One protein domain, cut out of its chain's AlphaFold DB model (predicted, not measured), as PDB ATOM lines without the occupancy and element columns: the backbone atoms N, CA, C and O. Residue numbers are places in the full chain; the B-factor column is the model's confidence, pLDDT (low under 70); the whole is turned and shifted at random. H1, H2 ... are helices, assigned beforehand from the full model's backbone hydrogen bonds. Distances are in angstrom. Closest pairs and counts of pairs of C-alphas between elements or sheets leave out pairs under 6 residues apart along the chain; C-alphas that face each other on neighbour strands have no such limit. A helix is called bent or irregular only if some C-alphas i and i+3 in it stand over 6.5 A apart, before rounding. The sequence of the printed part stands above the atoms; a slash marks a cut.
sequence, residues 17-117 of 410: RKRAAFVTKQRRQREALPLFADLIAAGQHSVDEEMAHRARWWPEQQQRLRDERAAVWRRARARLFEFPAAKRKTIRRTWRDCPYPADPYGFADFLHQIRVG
ATOM      1  N   ARG A  17      74.822 107.807 159.097       94.12
ATOM      2  CA  ARG A  17      74.894 109.038 159.899       94.12
ATOM      3  C   ARG A  17      75.431 110.236 159.108       94.12
ATOM      4  O   ARG A  17      74.917 111.339 159.270       94.12
ATOM      5  N   LYS A  18      76.457 110.052 158.269       94.38
ATOM      6  CA  LYS A  18      77.032 111.136 157.446       94.38
ATOM      7  C   LYS A  18      76.061 111.598 156.361       94.38
ATOM      8  O   LYS A  18      75.939 112.804 156.153       94.38
ATOM      9  N   ARG A  19      75.335 110.660 155.743       96.19
ATOM     10  CA  ARG A  19      74.245 110.955 154.801       96.19
ATOM     11  C   ARG A  19      73.136 111.774 155.462       96.19
ATOM     12  O   ARG A  19      72.825 112.870 155.005       96.19
ATOM     13  N   ALA A  20      72.615 111.302 156.596       95.06
ATOM     14  CA  ALA A  20      71.554 111.990 157.334       95.06
ATOM     15  C   ALA A  20      71.977 113.393 157.817       95.06
ATOM     16  O   ALA A  20      71.194 114.345 157.762       95.06
ATOM     17  N   ALA A  21      73.236 113.549 158.246       95.06
ATOM     18  CA  ALA A  21      73.786 114.841 158.649       95.06
ATOM     19  C   ALA A  21      73.824 115.850 157.490       95.06
ATOM     20  O   ALA A  21      73.570 117.036 157.704       95.06
ATOM     21  N   PHE A  22      74.112 115.395 156.268       96.00
ATOM     22  CA  PHE A  22      74.114 116.262 155.093       96.00
ATOM     23  C   PHE A  22      72.700 116.710 154.702       96.00
ATOM     24  O   PHE A  22      72.478 117.907 154.541       96.00
ATOM     25  N   VAL A  23      71.724 115.795 154.690       94.81
ATOM     26  CA  VAL A  23      70.303 116.137 154.469       94.81
ATOM     27  C   VAL A  23      69.810 117.147 155.508       94.81
ATOM     28  O   VAL A  23      69.154 118.135 155.182       94.81
ATOM     29  N   THR A  24      70.185 116.950 156.773       95.75
ATOM     30  CA  THR A  24      69.842 117.885 157.856       95.75
ATOM     31  C   THR A  24      70.472 119.261 157.631       95.75
ATOM     32  O   THR A  24      69.814 120.277 157.846       95.75
ATOM     33  N   LYS A  25      71.731 119.318 157.175       95.88
ATOM     34  CA  LYS A  25      72.398 120.575 156.806       95.88
ATOM     35  C   LYS A  25      71.647 121.283 155.674       95.88
ATOM     36  O   LYS A  25      71.388 122.475 155.800       95.88
ATOM     37  N   GLN A  26      71.270 120.564 154.617       95.62
ATOM     38  CA  GLN A  26      70.515 121.120 153.490       95.62
ATOM     39  C   GLN A  26      69.155 121.670 153.925       95.62
ATOM     40  O   GLN A  26      68.770 122.768 153.523       95.62
ATOM     41  N   ARG A  27      68.449 120.948 154.805       94.62
ATOM     42  CA  ARG A  27      67.193 121.419 155.399       94.62
ATOM     43  C   ARG A  27      67.394 122.710 156.194       94.62
ATOM     44  O   ARG A  27      66.722 123.691 155.907       94.62
ATOM     45  N   ARG A  28      68.380 122.744 157.097       95.81
ATOM     46  CA  ARG A  28      68.704 123.939 157.896       95.81
ATOM     47  C   ARG A  28      69.067 125.149 157.039       95.81
ATOM     48  O   ARG A  28      68.720 126.264 157.396       95.81
ATOM     49  N   GLN A  29      69.760 124.945 155.918       94.00
ATOM     50  CA  GLN A  29      70.090 126.032 154.993       94.00
ATOM     51  C   GLN A  29      68.843 126.646 154.345       94.00
ATOM     52  O   GLN A  29      68.783 127.863 154.211       94.00
ATOM     53  N   ARG A  30      67.844 125.826 153.989       95.38
ATOM     54  CA  ARG A  30      66.557 126.306 153.455       95.38
ATOM     55  C   ARG A  30      65.720 127.001 154.530       95.38
ATOM     56  O   ARG A  30      65.187 128.074 154.291       95.38
ATOM     57  N   GLU A  31      65.667 126.421 155.729       95.31
ATOM     58  CA  GLU A  31      64.946 126.983 156.884       95.31
ATOM     59  C   GLU A  31      65.541 128.322 157.358       95.31
ATOM     60  O   GLU A  31      64.810 129.178 157.843       95.31
ATOM     61  N   ALA A  32      66.854 128.525 157.209       95.62
ATOM     62  CA  ALA A  32      67.521 129.765 157.605       95.62
ATOM     63  C   ALA A  32      67.142 130.968 156.726       95.62
ATOM     64  O   ALA A  32      67.232 132.104 157.187       95.62
ATOM     65  N   LEU A  33      66.730 130.732 155.473       94.94
ATOM     66  CA  LEU A  33      66.339 131.771 154.517       94.94
ATOM     67  C   LEU A  33      65.030 131.373 153.806       94.94
ATOM     68  O   LEU A  33      65.058 131.045 152.618       94.94
ATOM     69  N   PRO A  34      63.873 131.414 154.503       92.50
ATOM     70  CA  PRO A  34      62.616 130.862 153.992       92.50
ATOM     71  C   PRO A  34      62.155 131.473 152.664       92.50
ATOM     72  O   PRO A  34      61.684 130.752 151.792       92.50
ATOM     73  N   LEU A  35      62.356 132.784 152.474       95.50
ATOM     74  CA  LEU A  35      61.994 133.493 151.236       95.50
ATOM     75  C   LEU A  35      62.811 133.047 150.011       95.50
ATOM     76  O   LEU A  35      62.408 133.300 148.882       95.50
ATOM     77  N   PHE A  36      63.948 132.382 150.228       95.19
ATOM     78  CA  PHE A  36      64.821 131.858 149.177       95.19
ATOM     79  C   PHE A  36      64.890 130.326 149.194       95.19
ATOM     80  O   PHE A  36      65.754 129.751 148.533       95.19
ATOM     81  N   ALA A  37      64.018 129.645 149.947       92.44
ATOM     82  CA  ALA A  37      64.114 128.205 150.174       92.44
ATOM     83  C   ALA A  37      64.108 127.389 148.871       92.44
ATOM     84  O   ALA A  37      64.914 126.466 148.740       92.44
ATOM     85  N   ASP A  38      63.269 127.762 147.901       93.38
ATOM     86  CA  ASP A  38      63.163 127.079 146.604       93.38
ATOM     87  C   ASP A  38      64.390 127.321 145.718       93.38
ATOM     88  O   ASP A  38      64.915 126.390 145.107       93.38
ATOM     89  N   LEU A  39      64.923 128.547 145.721       94.44
ATOM     90  CA  LEU A  39      66.165 128.883 145.017       94.44
ATOM     91  C   LEU A  39      67.373 128.153 145.624       94.44
ATOM     92  O   LEU A  39      68.229 127.646 144.901       94.44
ATOM     93  N   ILE A  40      67.428 128.049 146.954       92.94
ATOM     94  CA  ILE A  40      68.463 127.293 147.668       92.94
ATOM     95  C   ILE A  40      68.329 125.796 147.373       92.94
ATOM     96  O   ILE A  40      69.342 125.139 147.149       92.94
ATOM     97  N   ALA A  41      67.107 125.254 147.354       92.31
ATOM     98  CA  ALA A  41      66.853 123.854 147.022       92.31
ATOM     99  C   ALA A  41      67.292 123.519 145.589       92.31
ATOM    100  O   ALA A  41      67.941 122.498 145.383       92.31
ATOM    101  N   ALA A  42      67.007 124.395 144.621       92.88
ATOM    102  CA  ALA A  42      67.410 124.213 143.226       92.88
ATOM    103  C   ALA A  42      68.940 124.184 143.035       92.88
ATOM    104  O   ALA A  42      69.437 123.519 142.131       92.88
ATOM    105  N   GLY A  43      69.697 124.877 143.895       91.44
ATOM    106  CA  GLY A  43      71.165 124.872 143.882       91.44
ATOM    107  C   GLY A  43      71.824 123.757 144.709       91.44
ATOM    108  O   GLY A  43      73.053 123.672 144.749       91.44
ATOM    109  N   GLN A  44      71.049 122.926 145.412       93.44
ATOM    110  CA  GLN A  44      71.574 121.858 146.265       93.44
ATOM    111  C   GLN A  44      71.804 120.569 145.465       93.44
ATOM    112  O   GLN A  44      70.882 120.027 144.868       93.44
ATOM    113  N   HIS A  45      73.025 120.029 145.511       94.50
ATOM    114  CA  HIS A  45      73.325 118.715 144.933       94.50
ATOM    115  C   HIS A  45      72.812 117.563 145.807       94.50
ATOM    116  O   HIS A  45      72.536 117.723 147.001       94.50
ATOM    117  N   SER A  46      72.716 116.375 145.222       95.12
ATOM    118  CA  SER A  46      72.261 115.170 145.908       95.12
ATOM    119  C   SER A  46      73.242 114.692 146.985       95.12
ATOM    120  O   SER A  46      74.432 115.022 147.010       95.12
ATOM    121  N   VAL A  47      72.737 113.860 147.899       93.44
ATOM    122  CA  VAL A  47      73.560 113.213 148.934       93.44
ATOM    123  C   VAL A  47      74.634 112.321 148.305       93.44
ATOM    124  O   VAL A  47      75.753 112.282 148.813       93.44
ATOM    125  N   ASP A  48      74.306 111.624 147.215       93.00
ATOM    126  CA  ASP A  48      75.234 110.736 146.511       93.00
ATOM    127  C   ASP A  48      76.378 111.523 145.866       93.00
ATOM    128  O   ASP A  48      77.545 111.153 146.012       93.00
ATOM    129  N   GLU A  49      76.069 112.667 145.250       93.06
ATOM    130  CA  GLU A  49      77.073 113.578 144.695       93.06
ATOM    131  C   GLU A  49      78.000 114.144 145.780       93.06
ATOM    132  O   GLU A  49      79.217 114.169 145.584       93.06
ATOM    133  N   GLU A  50      77.471 114.524 146.950       94.75
ATOM    134  CA  GLU A  50      78.298 114.981 148.078       94.75
ATOM    135  C   GLU A  50      79.179 113.857 148.635       94.75
ATOM    136  O   GLU A  50      80.342 114.090 148.975       94.75
ATOM    137  N   MET A  51      78.661 112.630 148.764       94.88
ATOM    138  CA  MET A  51      79.470 111.513 149.264       94.88
ATOM    139  C   MET A  51      80.591 111.171 148.277       94.88
ATOM    140  O   MET A  51      81.738 111.016 148.704       94.88
ATOM    141  N   ALA A  52      80.302 111.160 146.972       92.00
ATOM    142  CA  ALA A  52      81.304 110.977 145.924       92.00
ATOM    143  C   ALA A  52      82.339 112.116 145.914       92.00
ATOM    144  O   ALA A  52      83.542 111.870 145.787       92.00
ATOM    145  N   HIS A  53      81.898 113.362 146.099       93.31
ATOM    146  CA  HIS A  53      82.780 114.518 146.227       93.31
ATOM    147  C   HIS A  53      83.700 114.391 147.449       93.31
ATOM    148  O   HIS A  53      84.917 114.518 147.315       93.31
ATOM    149  N   ARG A  54      83.166 114.045 148.627       93.12
ATOM    150  CA  ARG A  54      83.968 113.818 149.840       93.12
ATOM    151  C   ARG A  54      84.925 112.645 149.709       93.12
ATOM    152  O   ARG A  54      86.023 112.725 150.252       93.12
ATOM    153  N   ALA A  55      84.542 111.586 149.001       92.00
ATOM    154  CA  ALA A  55      85.418 110.450 148.746       92.00
ATOM    155  C   ALA A  55      86.659 110.847 147.931       92.00
ATOM    156  O   ALA A  55      87.752 110.377 148.247       92.00
ATOM    157  N   ARG A  56      86.515 111.756 146.954       92.38
ATOM    158  CA  ARG A  56      87.640 112.330 146.191       92.38
ATOM    159  C   ARG A  56      88.433 113.364 146.992       92.38
ATOM    160  O   ARG A  56      89.654 113.293 147.061       92.38
ATOM    161  N   TRP A  57      87.732 114.283 147.651       92.81
ATOM    162  CA  TRP A  57      88.334 115.384 148.405       92.81
ATOM    163  C   TRP A  57      89.112 114.915 149.641       92.81
ATOM    164  O   TRP A  57      90.107 115.521 150.029       92.81
ATOM    165  N   TRP A  58      88.670 113.844 150.302       92.00
ATOM    166  CA  TRP A  58      89.235 113.419 151.581       92.00
ATOM    167  C   TRP A  58      90.717 113.007 151.501       92.00
ATOM    168  O   TRP A  58      91.501 113.543 152.292       92.00
ATOM    169  N   PRO A  59      91.154 112.140 150.563       90.25
ATOM    170  CA  PRO A  59      92.576 111.869 150.350       90.25
ATOM    171  C   PRO A  59      93.396 113.130 150.054       90.25
ATOM    172  O   PRO A  59      94.454 113.323 150.657       90.25
ATOM    173  N   GLU A  60      92.898 114.012 149.181       90.50
ATOM    174  CA  GLU A  60      93.565 115.270 148.819       90.50
ATOM    175  C   GLU A  60      93.744 116.173 150.041       90.50
ATOM    176  O   GLU A  60      94.838 116.671 150.307       90.50
ATOM    177  N   GLN A  61      92.697 116.325 150.850       90.62
ATOM    178  CA  GLN A  61      92.739 117.110 152.074       90.62
ATOM    179  C   GLN A  61      93.706 116.515 153.102       90.62
ATOM    180  O   GLN A  61      94.460 117.250 153.749       90.62
ATOM    181  N   GLN A  62      93.705 115.188 153.272       91.12
ATOM    182  CA  GLN A  62      94.649 114.511 154.162       91.12
ATOM    183  C   GLN A  62      96.094 114.740 153.712       91.12
ATOM    184  O   GLN A  62      96.958 114.995 154.556       91.12
ATOM    185  N   GLN A  63      96.356 114.678 152.406       90.38
ATOM    186  CA  GLN A  63      97.673 114.941 151.838       90.38
ATOM    187  C   GLN A  63      98.076 116.409 152.026       90.38
ATOM    188  O   GLN A  63      99.138 116.678 152.586       90.38
ATOM    189  N   ARG A  64      97.183 117.355 151.717       91.81
ATOM    190  CA  ARG A  64      97.402 118.796 151.912       91.81
ATOM    191  C   ARG A  64      97.795 119.135 153.350       91.81
ATOM    192  O   ARG A  64      98.772 119.844 153.574       91.81
ATOM    193  N   LEU A  65      97.078 118.592 154.337       88.06
ATOM    194  CA  LEU A  65      97.390 118.799 155.758       88.06
ATOM    195  C   LEU A  65      98.745 118.196 156.153       88.06
ATOM    196  O   LEU A  65      99.467 118.761 156.979       88.06
ATOM    197  N   ARG A  66      99.115 117.044 155.584       90.00
ATOM    198  CA  ARG A  66     100.433 116.433 155.814       90.00
ATOM    199  C   ARG A  66     101.546 117.299 155.238       90.00
ATOM    200  O   ARG A  66     102.550 117.501 155.923       90.00
ATOM    201  N   ASP A  67     101.350 117.831 154.038       93.00
ATOM    202  CA  ASP A  67     102.315 118.697 153.364       93.00
ATOM    203  C   ASP A  67     102.490 120.027 154.093       93.00
ATOM    204  O   ASP A  67     103.623 120.447 154.341       93.00
ATOM    205  N   GLU A  68     101.392 120.636 154.544       91.44
ATOM    206  CA  GLU A  68     101.421 121.839 155.374       91.44
ATOM    207  C   GLU A  68     102.227 121.599 156.658       91.44
ATOM    208  O   GLU A  68     103.189 122.317 156.956       91.44
ATOM    209  N   ARG A  69     101.906 120.533 157.399       91.81
ATOM    210  CA  ARG A  69     102.620 120.175 158.634       91.81
ATOM    211  C   ARG A  69     104.093 119.879 158.380       91.81
ATOM    212  O   ARG A  69     104.944 120.275 159.181       91.81
ATOM    213  N   ALA A  70     104.416 119.192 157.286       92.19
ATOM    214  CA  ALA A  70     105.793 118.932 156.889       92.19
ATOM    215  C   ALA A  70     106.537 120.240 156.587       92.19
ATOM    216  O   ALA A  70     107.670 120.415 157.044       92.19
ATOM    217  N   ALA A  71     105.900 121.189 155.897       95.50
ATOM    218  CA  ALA A  71     106.465 122.509 155.640       95.50
ATOM    219  C   ALA A  71     106.738 123.278 156.943       95.50
ATOM    220  O   ALA A  71     107.831 123.830 157.107       95.50
ATOM    221  N   VAL A  72     105.813 123.255 157.911       93.81
ATOM    222  CA  VAL A  72     106.032 123.872 159.232       93.81
ATOM    223  C   VAL A  72     107.193 123.193 159.966       93.81
ATOM    224  O   VAL A  72     108.061 123.891 160.490       93.81
ATOM    225  N   TRP A  73     107.295 121.857 159.940       93.62
ATOM    226  CA  TRP A  73     108.437 121.140 160.524       93.62
ATOM    227  C   TRP A  73     109.772 121.547 159.900       93.62
ATOM    228  O   TRP A  73     110.742 121.744 160.634       93.62
ATOM    229  N   ARG A  74     109.842 121.670 158.568       95.38
ATOM    230  CA  ARG A  74     111.061 122.110 157.872       95.38
ATOM    231  C   ARG A  74     111.454 123.521 158.312       95.38
ATOM    232  O   ARG A  74     112.593 123.717 158.724       95.38
ATOM    233  N   ARG A  75     110.503 124.464 158.336       96.31
ATOM    234  CA  ARG A  75     110.738 125.842 158.806       96.31
ATOM    235  C   ARG A  75     111.171 125.899 160.271       96.31
ATOM    236  O   ARG A  75     112.138 126.577 160.598       96.31
ATOM    237  N   ALA A  76     110.493 125.177 161.161       95.19
ATOM    238  CA  ALA A  76     110.842 125.142 162.581       95.19
ATOM    239  C   ALA A  76     112.224 124.511 162.810       95.19
ATOM    240  O   ALA A  76     113.001 124.983 163.636       95.19
ATOM    241  N   ARG A  77     112.582 123.476 162.041       94.44
ATOM    242  CA  ARG A  77     113.935 122.914 162.075       94.44
ATOM    243  C   ARG A  77     114.962 123.920 161.582       94.44
ATOM    244  O   ARG A  77     115.936 124.101 162.293       94.44
ATOM    245  N   ALA A  78     114.740 124.604 160.461       96.38
ATOM    246  CA  ALA A  78     115.638 125.666 160.001       96.38
ATOM    247  C   ALA A  78     115.854 126.731 161.095       96.38
ATOM    248  O   ALA A  78     116.992 126.998 161.467       96.38
ATOM    249  N   ARG A  79     114.770 127.184 161.742       95.38
ATOM    250  CA  ARG A  79     114.822 128.106 162.890       95.38
ATOM    251  C   ARG A  79     115.611 127.577 164.082       95.38
ATOM    252  O   ARG A  79     116.256 128.342 164.784       95.38
ATOM    253  N   LEU A  80     115.585 126.269 164.341       95.69
ATOM    254  CA  LEU A  80     116.442 125.680 165.368       95.69
ATOM    255  C   LEU A  80     117.924 125.842 165.005       95.69
ATOM    256  O   LEU A  80     118.735 126.030 165.904       95.69
ATOM    257  N   PHE A  81     118.289 125.737 163.725       95.69
ATOM    258  CA  PHE A  81     119.676 125.872 163.262       95.69
ATOM    259  C   PHE A  81     120.207 127.310 163.302       95.69
ATOM    260  O   PHE A  81     121.422 127.468 163.339       95.69
ATOM    261  N   GLU A  82     119.335 128.316 163.406       95.56
ATOM    262  CA  GLU A  82     119.717 129.718 163.653       95.56
ATOM    263  C   GLU A  82     120.337 129.926 165.051       95.56
ATOM    264  O   GLU A  82     121.067 130.887 165.272       95.56
ATOM    265  N   PHE A  83     120.084 129.030 166.016       93.44
ATOM    266  CA  PHE A  83     120.670 129.124 167.358       93.44
ATOM    267  C   PHE A  83     122.107 128.558 167.418       93.44
ATOM    268  O   PHE A  83     122.414 127.556 166.758       93.44
ATOM    269  N   PRO A  84     122.978 129.079 168.312       94.75
ATOM    270  CA  PRO A  84     124.311 128.520 168.549       94.75
ATOM    271  C   PRO A  84     124.286 127.025 168.900       94.75
ATOM    272  O   PRO A  84     123.355 126.538 169.547       94.75
ATOM    273  N   ALA A  85     125.328 126.278 168.519       91.00
ATOM    274  CA  ALA A  85     125.401 124.819 168.694       91.00
ATOM    275  C   ALA A  85     125.115 124.341 170.130       91.00
ATOM    276  O   ALA A  85     124.334 123.404 170.322       91.00
ATOM    277  N   ALA A  86     125.678 125.020 171.134       84.75
ATOM    278  CA  ALA A  86     125.427 124.718 172.543       84.75
ATOM    279  C   ALA A  86     123.945 124.912 172.915       84.75
ATOM    280  O   ALA A  86     123.319 124.010 173.477       84.75
ATOM    281  N   LYS A  87     123.350 126.038 172.503       88.88
ATOM    282  CA  LYS A  87     121.947 126.370 172.787       88.88
ATOM    283  C   LYS A  87     120.990 125.396 172.093       88.88
ATOM    284  O   LYS A  87     120.046 124.921 172.715       88.88
ATOM    285  N   ARG A  88     121.290 124.960 170.863       94.94
ATOM    286  CA  ARG A  88     120.522 123.911 170.152       94.94
ATOM    287  C   ARG A  88     120.429 122.605 170.938       94.94
ATOM    288  O   ARG A  88     119.379 121.958 170.917       94.94
ATOM    289  N   LYS A  89     121.505 122.201 171.625       90.88
ATOM    290  CA  LYS A  89     121.522 120.988 172.457       90.88
ATOM    291  C   LYS A  89     120.580 121.128 173.653       90.88
ATOM    292  O   LYS A  89     119.784 120.216 173.883       90.88
ATOM    293  N   THR A  90     120.612 122.268 174.347       89.31
ATOM    294  CA  THR A  90     119.670 122.566 175.437       89.31
ATOM    295  C   THR A  90     118.232 122.589 174.930       89.31
ATOM    296  O   THR A  90     117.407 121.843 175.444       89.31
ATOM    297  N   ILE A  91     117.937 123.341 173.865       94.25
ATOM    298  CA  ILE A  91     116.590 123.447 173.282       94.25
ATOM    299  C   ILE A  91     116.026 122.061 172.938       94.25
ATOM    300  O   ILE A  91     114.879 121.757 173.259       94.25
ATOM    301  N   ARG A  92     116.835 121.172 172.341       93.88
ATOM    302  CA  ARG A  92     116.424 119.791 172.024       93.88
ATOM    303  C   ARG A  92     116.133 118.942 173.260       93.88
ATOM    304  O   ARG A  92     115.245 118.094 173.189       93.88
ATOM    305  N   ARG A  93     116.900 119.119 174.342       90.00
ATOM    306  CA  ARG A  93     116.669 118.440 175.626       90.00
ATOM    307  C   ARG A  93     115.377 118.956 176.252       90.00
ATOM    308  O   ARG A  93     114.488 118.164 176.519       90.00
ATOM    309  N   THR A  94     115.237 120.268 176.374       89.88
ATOM    310  CA  THR A  94     114.075 120.921 176.982       89.88
ATOM    311  C   THR A  94     112.782 120.625 176.214       89.88
ATOM    312  O   THR A  94     111.772 120.314 176.836       89.88
ATOM    313  N   TRP A  95     112.819 120.592 174.876       93.94
ATOM    314  CA  TRP A  95     111.687 120.173 174.036       93.94
ATOM    315  C   TRP A  95     111.240 118.722 174.276       93.94
ATOM    316  O   TRP A  95     110.080 118.380 174.069       93.94
ATOM    317  N   ARG A  96     112.151 117.831 174.687       90.00
ATOM    318  CA  ARG A  96     111.798 116.433 174.964       90.00
ATOM    319  C   ARG A  96     110.862 116.324 176.169       90.00
ATOM    320  O   ARG A  96     109.934 115.520 176.122       90.00
ATOM    321  N   ASP A  97     111.060 117.186 177.163       81.75
ATOM    322  CA  ASP A  97     110.408 117.101 178.472       81.75
ATOM    323  C   ASP A  97     109.352 118.200 178.689       81.75
ATOM    324  O   ASP A  97     108.768 118.293 179.765       81.75
ATOM    325  N   CYS A  98     109.124 119.083 177.711       82.75
ATOM    326  CA  CYS A  98     108.188 120.196 177.872       82.75
ATOM    327  C   CYS A  98     106.720 119.743 177.760       82.75
ATOM    328  O   CYS A  98     106.425 118.789 177.041       82.75
ATOM    329  N   PRO A  99     105.763 120.442 178.385       85.25
ATOM    330  CA  PRO A  99     104.343 120.069 178.341       85.25
ATOM    331  C   PRO A  99     103.653 120.385 177.000       85.25
ATOM    332  O   PRO A  99     102.472 120.105 176.833       85.25
ATOM    333  N   TYR A 100     104.366 120.973 176.034       82.94
ATOM    334  CA  TYR A 100     103.793 121.428 174.766       82.94
ATOM    335  C   TYR A 100     103.350 120.241 173.893       82.94
ATOM    336  O   TYR A 100     104.026 119.208 173.881       82.94
ATOM    337  N   PRO A 101     102.291 120.374 173.079       87.44
ATOM    338  CA  PRO A 101     101.945 119.365 172.084       87.44
ATOM    339  C   PRO A 101     103.133 119.046 171.168       87.44
ATOM    340  O   PRO A 101     103.820 119.942 170.680       87.44
ATOM    341  N   ALA A 102     103.398 117.763 170.907       88.88
ATOM    342  CA  ALA A 102     104.532 117.323 170.085       88.88
ATOM    343  C   ALA A 102     104.297 117.505 168.566       88.88
ATOM    344  O   ALA A 102     104.708 116.673 167.753       88.88
ATOM    345  N   ASP A 103     103.616 118.574 168.174       88.62
ATOM    346  CA  ASP A 103     103.259 118.910 166.800       88.62
ATOM    347  C   ASP A 103     104.141 120.063 166.257       88.62
ATOM    348  O   ASP A 103     104.908 120.668 167.017       88.62
ATOM    349  N   PRO A 104     104.123 120.345 164.938       91.38
ATOM    350  CA  PRO A 104     105.025 121.334 164.360       91.38
ATOM    351  C   PRO A 104     104.720 122.774 164.787       91.38
ATOM    352  O   PRO A 104     105.650 123.579 164.827       91.38
ATOM    353  N   TYR A 105     103.467 123.108 165.105       91.25
ATOM    354  CA  TYR A 105     103.083 124.452 165.540       91.25
ATOM    355  C   TYR A 105     103.542 124.684 166.977       91.25
ATOM    356  O   TYR A 105     104.185 125.696 167.243       91.25
ATOM    357  N   GLY A 106     103.343 123.700 167.861       91.94
ATOM    358  CA  GLY A 106     103.874 123.736 169.226       91.94
ATOM    359  C   GLY A 106     105.398 123.883 169.256       91.94
ATOM    360  O   GLY A 106     105.932 124.669 170.036       91.94
ATOM    361  N   PHE A 107     106.118 123.192 168.363       94.69
ATOM    362  CA  PHE A 107     107.571 123.355 168.259       94.69
ATOM    363  C   PHE A 107     107.978 124.721 167.690       94.69
ATOM    364  O   PHE A 107     108.944 125.324 168.158       94.69
ATOM    365  N   ALA A 108     107.262 125.219 166.677       94.44
ATOM    366  CA  ALA A 108     107.530 126.529 166.093       94.44
ATOM    367  C   ALA A 108     107.311 127.665 167.105       94.44
ATOM    368  O   ALA A 108     108.134 128.580 167.162       94.44
ATOM    369  N   ASP A 109     106.246 127.579 167.903       93.19
ATOM    370  CA  ASP A 109     105.935 128.523 168.974       93.19
ATOM    371  C   ASP A 109     106.971 128.455 170.103       93.19
ATOM    372  O   ASP A 109     107.551 129.472 170.469       93.19
ATOM    373  N   PHE A 110     107.335 127.252 170.556       94.12
ATOM    374  CA  PHE A 110     108.403 127.050 171.539       94.12
ATOM    375  C   PHE A 110     109.718 127.744 171.135       94.12
ATOM    376  O   PHE A 110     110.337 128.439 171.941       94.12
ATOM    377  N   LEU A 111     110.138 127.614 169.870       96.25
ATOM    378  CA  LEU A 111     111.324 128.311 169.354       96.25
ATOM    379  C   LEU A 111     111.135 129.831 169.271       96.25
ATOM    380  O   LEU A 111     112.091 130.576 169.495       96.25
ATOM    381  N   HIS A 112     109.932 130.290 168.927       95.19
ATOM    382  CA  HIS A 112     109.612 131.712 168.893       95.19
ATOM    383  C   HIS A 112     109.686 132.329 170.294       95.19
ATOM    384  O   HIS A 112     110.386 133.325 170.458       95.19
ATOM    385  N   GLN A 113     109.076 131.699 171.304       91.31
ATOM    386  CA  GLN A 113     109.113 132.148 172.699       91.31
ATOM    387  C   GLN A 113     110.541 132.253 173.253       91.31
ATOM    388  O   GLN A 113     110.849 133.200 173.976       91.31
ATOM    389  N   ILE A 114     111.433 131.327 172.871       93.44
ATOM    390  CA  ILE A 114     112.861 131.398 173.225       93.44
ATOM    391  C   ILE A 114     113.530 132.606 172.572       93.44
ATOM    392  O   ILE A 114     114.342 133.283 173.198       93.44
ATOM    393  N   ARG A 115     113.200 132.887 171.307       93.62
ATOM    394  CA  ARG A 115     113.777 134.016 170.571       93.62
ATOM    395  C   ARG A 115     113.347 135.361 171.148       93.62
ATOM    396  O   ARG A 115     114.178 136.252 171.246       93.62
ATOM    397  N   VAL A 116     112.081 135.497 171.544       93.06
ATOM    398  CA  VAL A 116     111.548 136.729 172.156       93.06
ATOM    399  C   VAL A 116     111.819 136.822 173.664       93.06
ATOM    400  O   VAL A 116     111.280 137.701 174.325       93.06
ATOM    401  N   GLY A 117     112.615 135.906 174.228       87.75
ATOM    402  CA  GLY A 117     113.028 135.936 175.635       87.75
ATOM    403  C   GLY A 117     111.939 135.583 176.654       87.75
ATOM    404  O   GLY A 117     112.193 135.646 177.851       87.75
TER     405      GLY A 117
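This is residues 17 to 117 of the 410 residues of an uncharacterized protein of Sphingomonas sp. CL5.1 (UniProt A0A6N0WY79). One long helix, H3, makes a shaft with a small group of helices at each end: H1 and H2 at its first end, H4 and H5 at its last. The shaft's stretch from residue 52 to 67 stands free between the two groups, and H5 packs along the far part of H3, while H4 folds back near both. The printed part has 101 residues with five named helices, H1 to H5 in order along the chain, and no named strand, which is the class all helix. The whole is extended, with a radius of gyration of the C-alphas of 23.0 A, and spans 67 by 27 by 22 A.

H1, residues 17 to 32, touches H2, residues 34 to 42, with residues 26 to 31 alone; the closest C-alphas, of Arg 30 and Ala 37, are 4.5 A apart. Their lines stand at a steep tilt of 46 degrees, opposite ways. H3, residues 47 to 81, is apart from H2 but touches H1 through residues 47 to 51 of H3 and 19 to 23 of H1. There the closest C-alphas, of Arg 19 and Val 47, are 6.3 A apart, and the lines are about perpendicular at 84 degrees. H3 has a kink of 34 degrees near residue 56; it is neither bent nor irregular, but only just: C-alphas 56 and 59 are 6.5 A apart. H4, residues 85 to 97, is close to H3 but not clearly touching, at 6.5 A between the C-alphas of Leu 80 and Arg 88, the closest. H5, residues 104 to 115, touches H3 at residues 69 to 80 of H3 alone, at a shallow tilt of 29 degrees, the same way; the closest C-alphas, of Ala 76 and Ala 108, are 5.0 A apart. H4 and H5 are close but not clearly touching, with the C-alphas of Trp 95 and Phe 107 closest at 7.8 A. H1 and H2 are each apart from H4 and H5. The helix packing is mostly crossed, only just, with 1 of 3 touching pairs at a shallow tilt. Each O i to N i+4 pair is within hydrogen-bond range in H1 and H5; the counts are 3 of 5 in H2, 29 of 31 in H3 and 8 of 9 in H4.

H1 begins at C-alpha 17, (74.894, 109.038, 159.899), and is 22.1 A long. H2 is 13.5 A long and irregular, with C-alphas 35 and 38 8.0 A apart. H3 runs 49.9 A from C-alpha 47 to C-alpha 81, (119.676, 125.872, 163.262). H4 is 19.5 A long; H5 is 16.6 A long and ends at C-alpha 115, (113.777, 134.016, 170.571).

The two C-alphas farthest apart, of Asp 38 and Ala 86, are 67.5 A apart. The printed part has no cut and no long link; the link from H4 to H5 is short, and the others are tight. The mean pLDDT of the printed part is 92.7, and no printed residue is under 70.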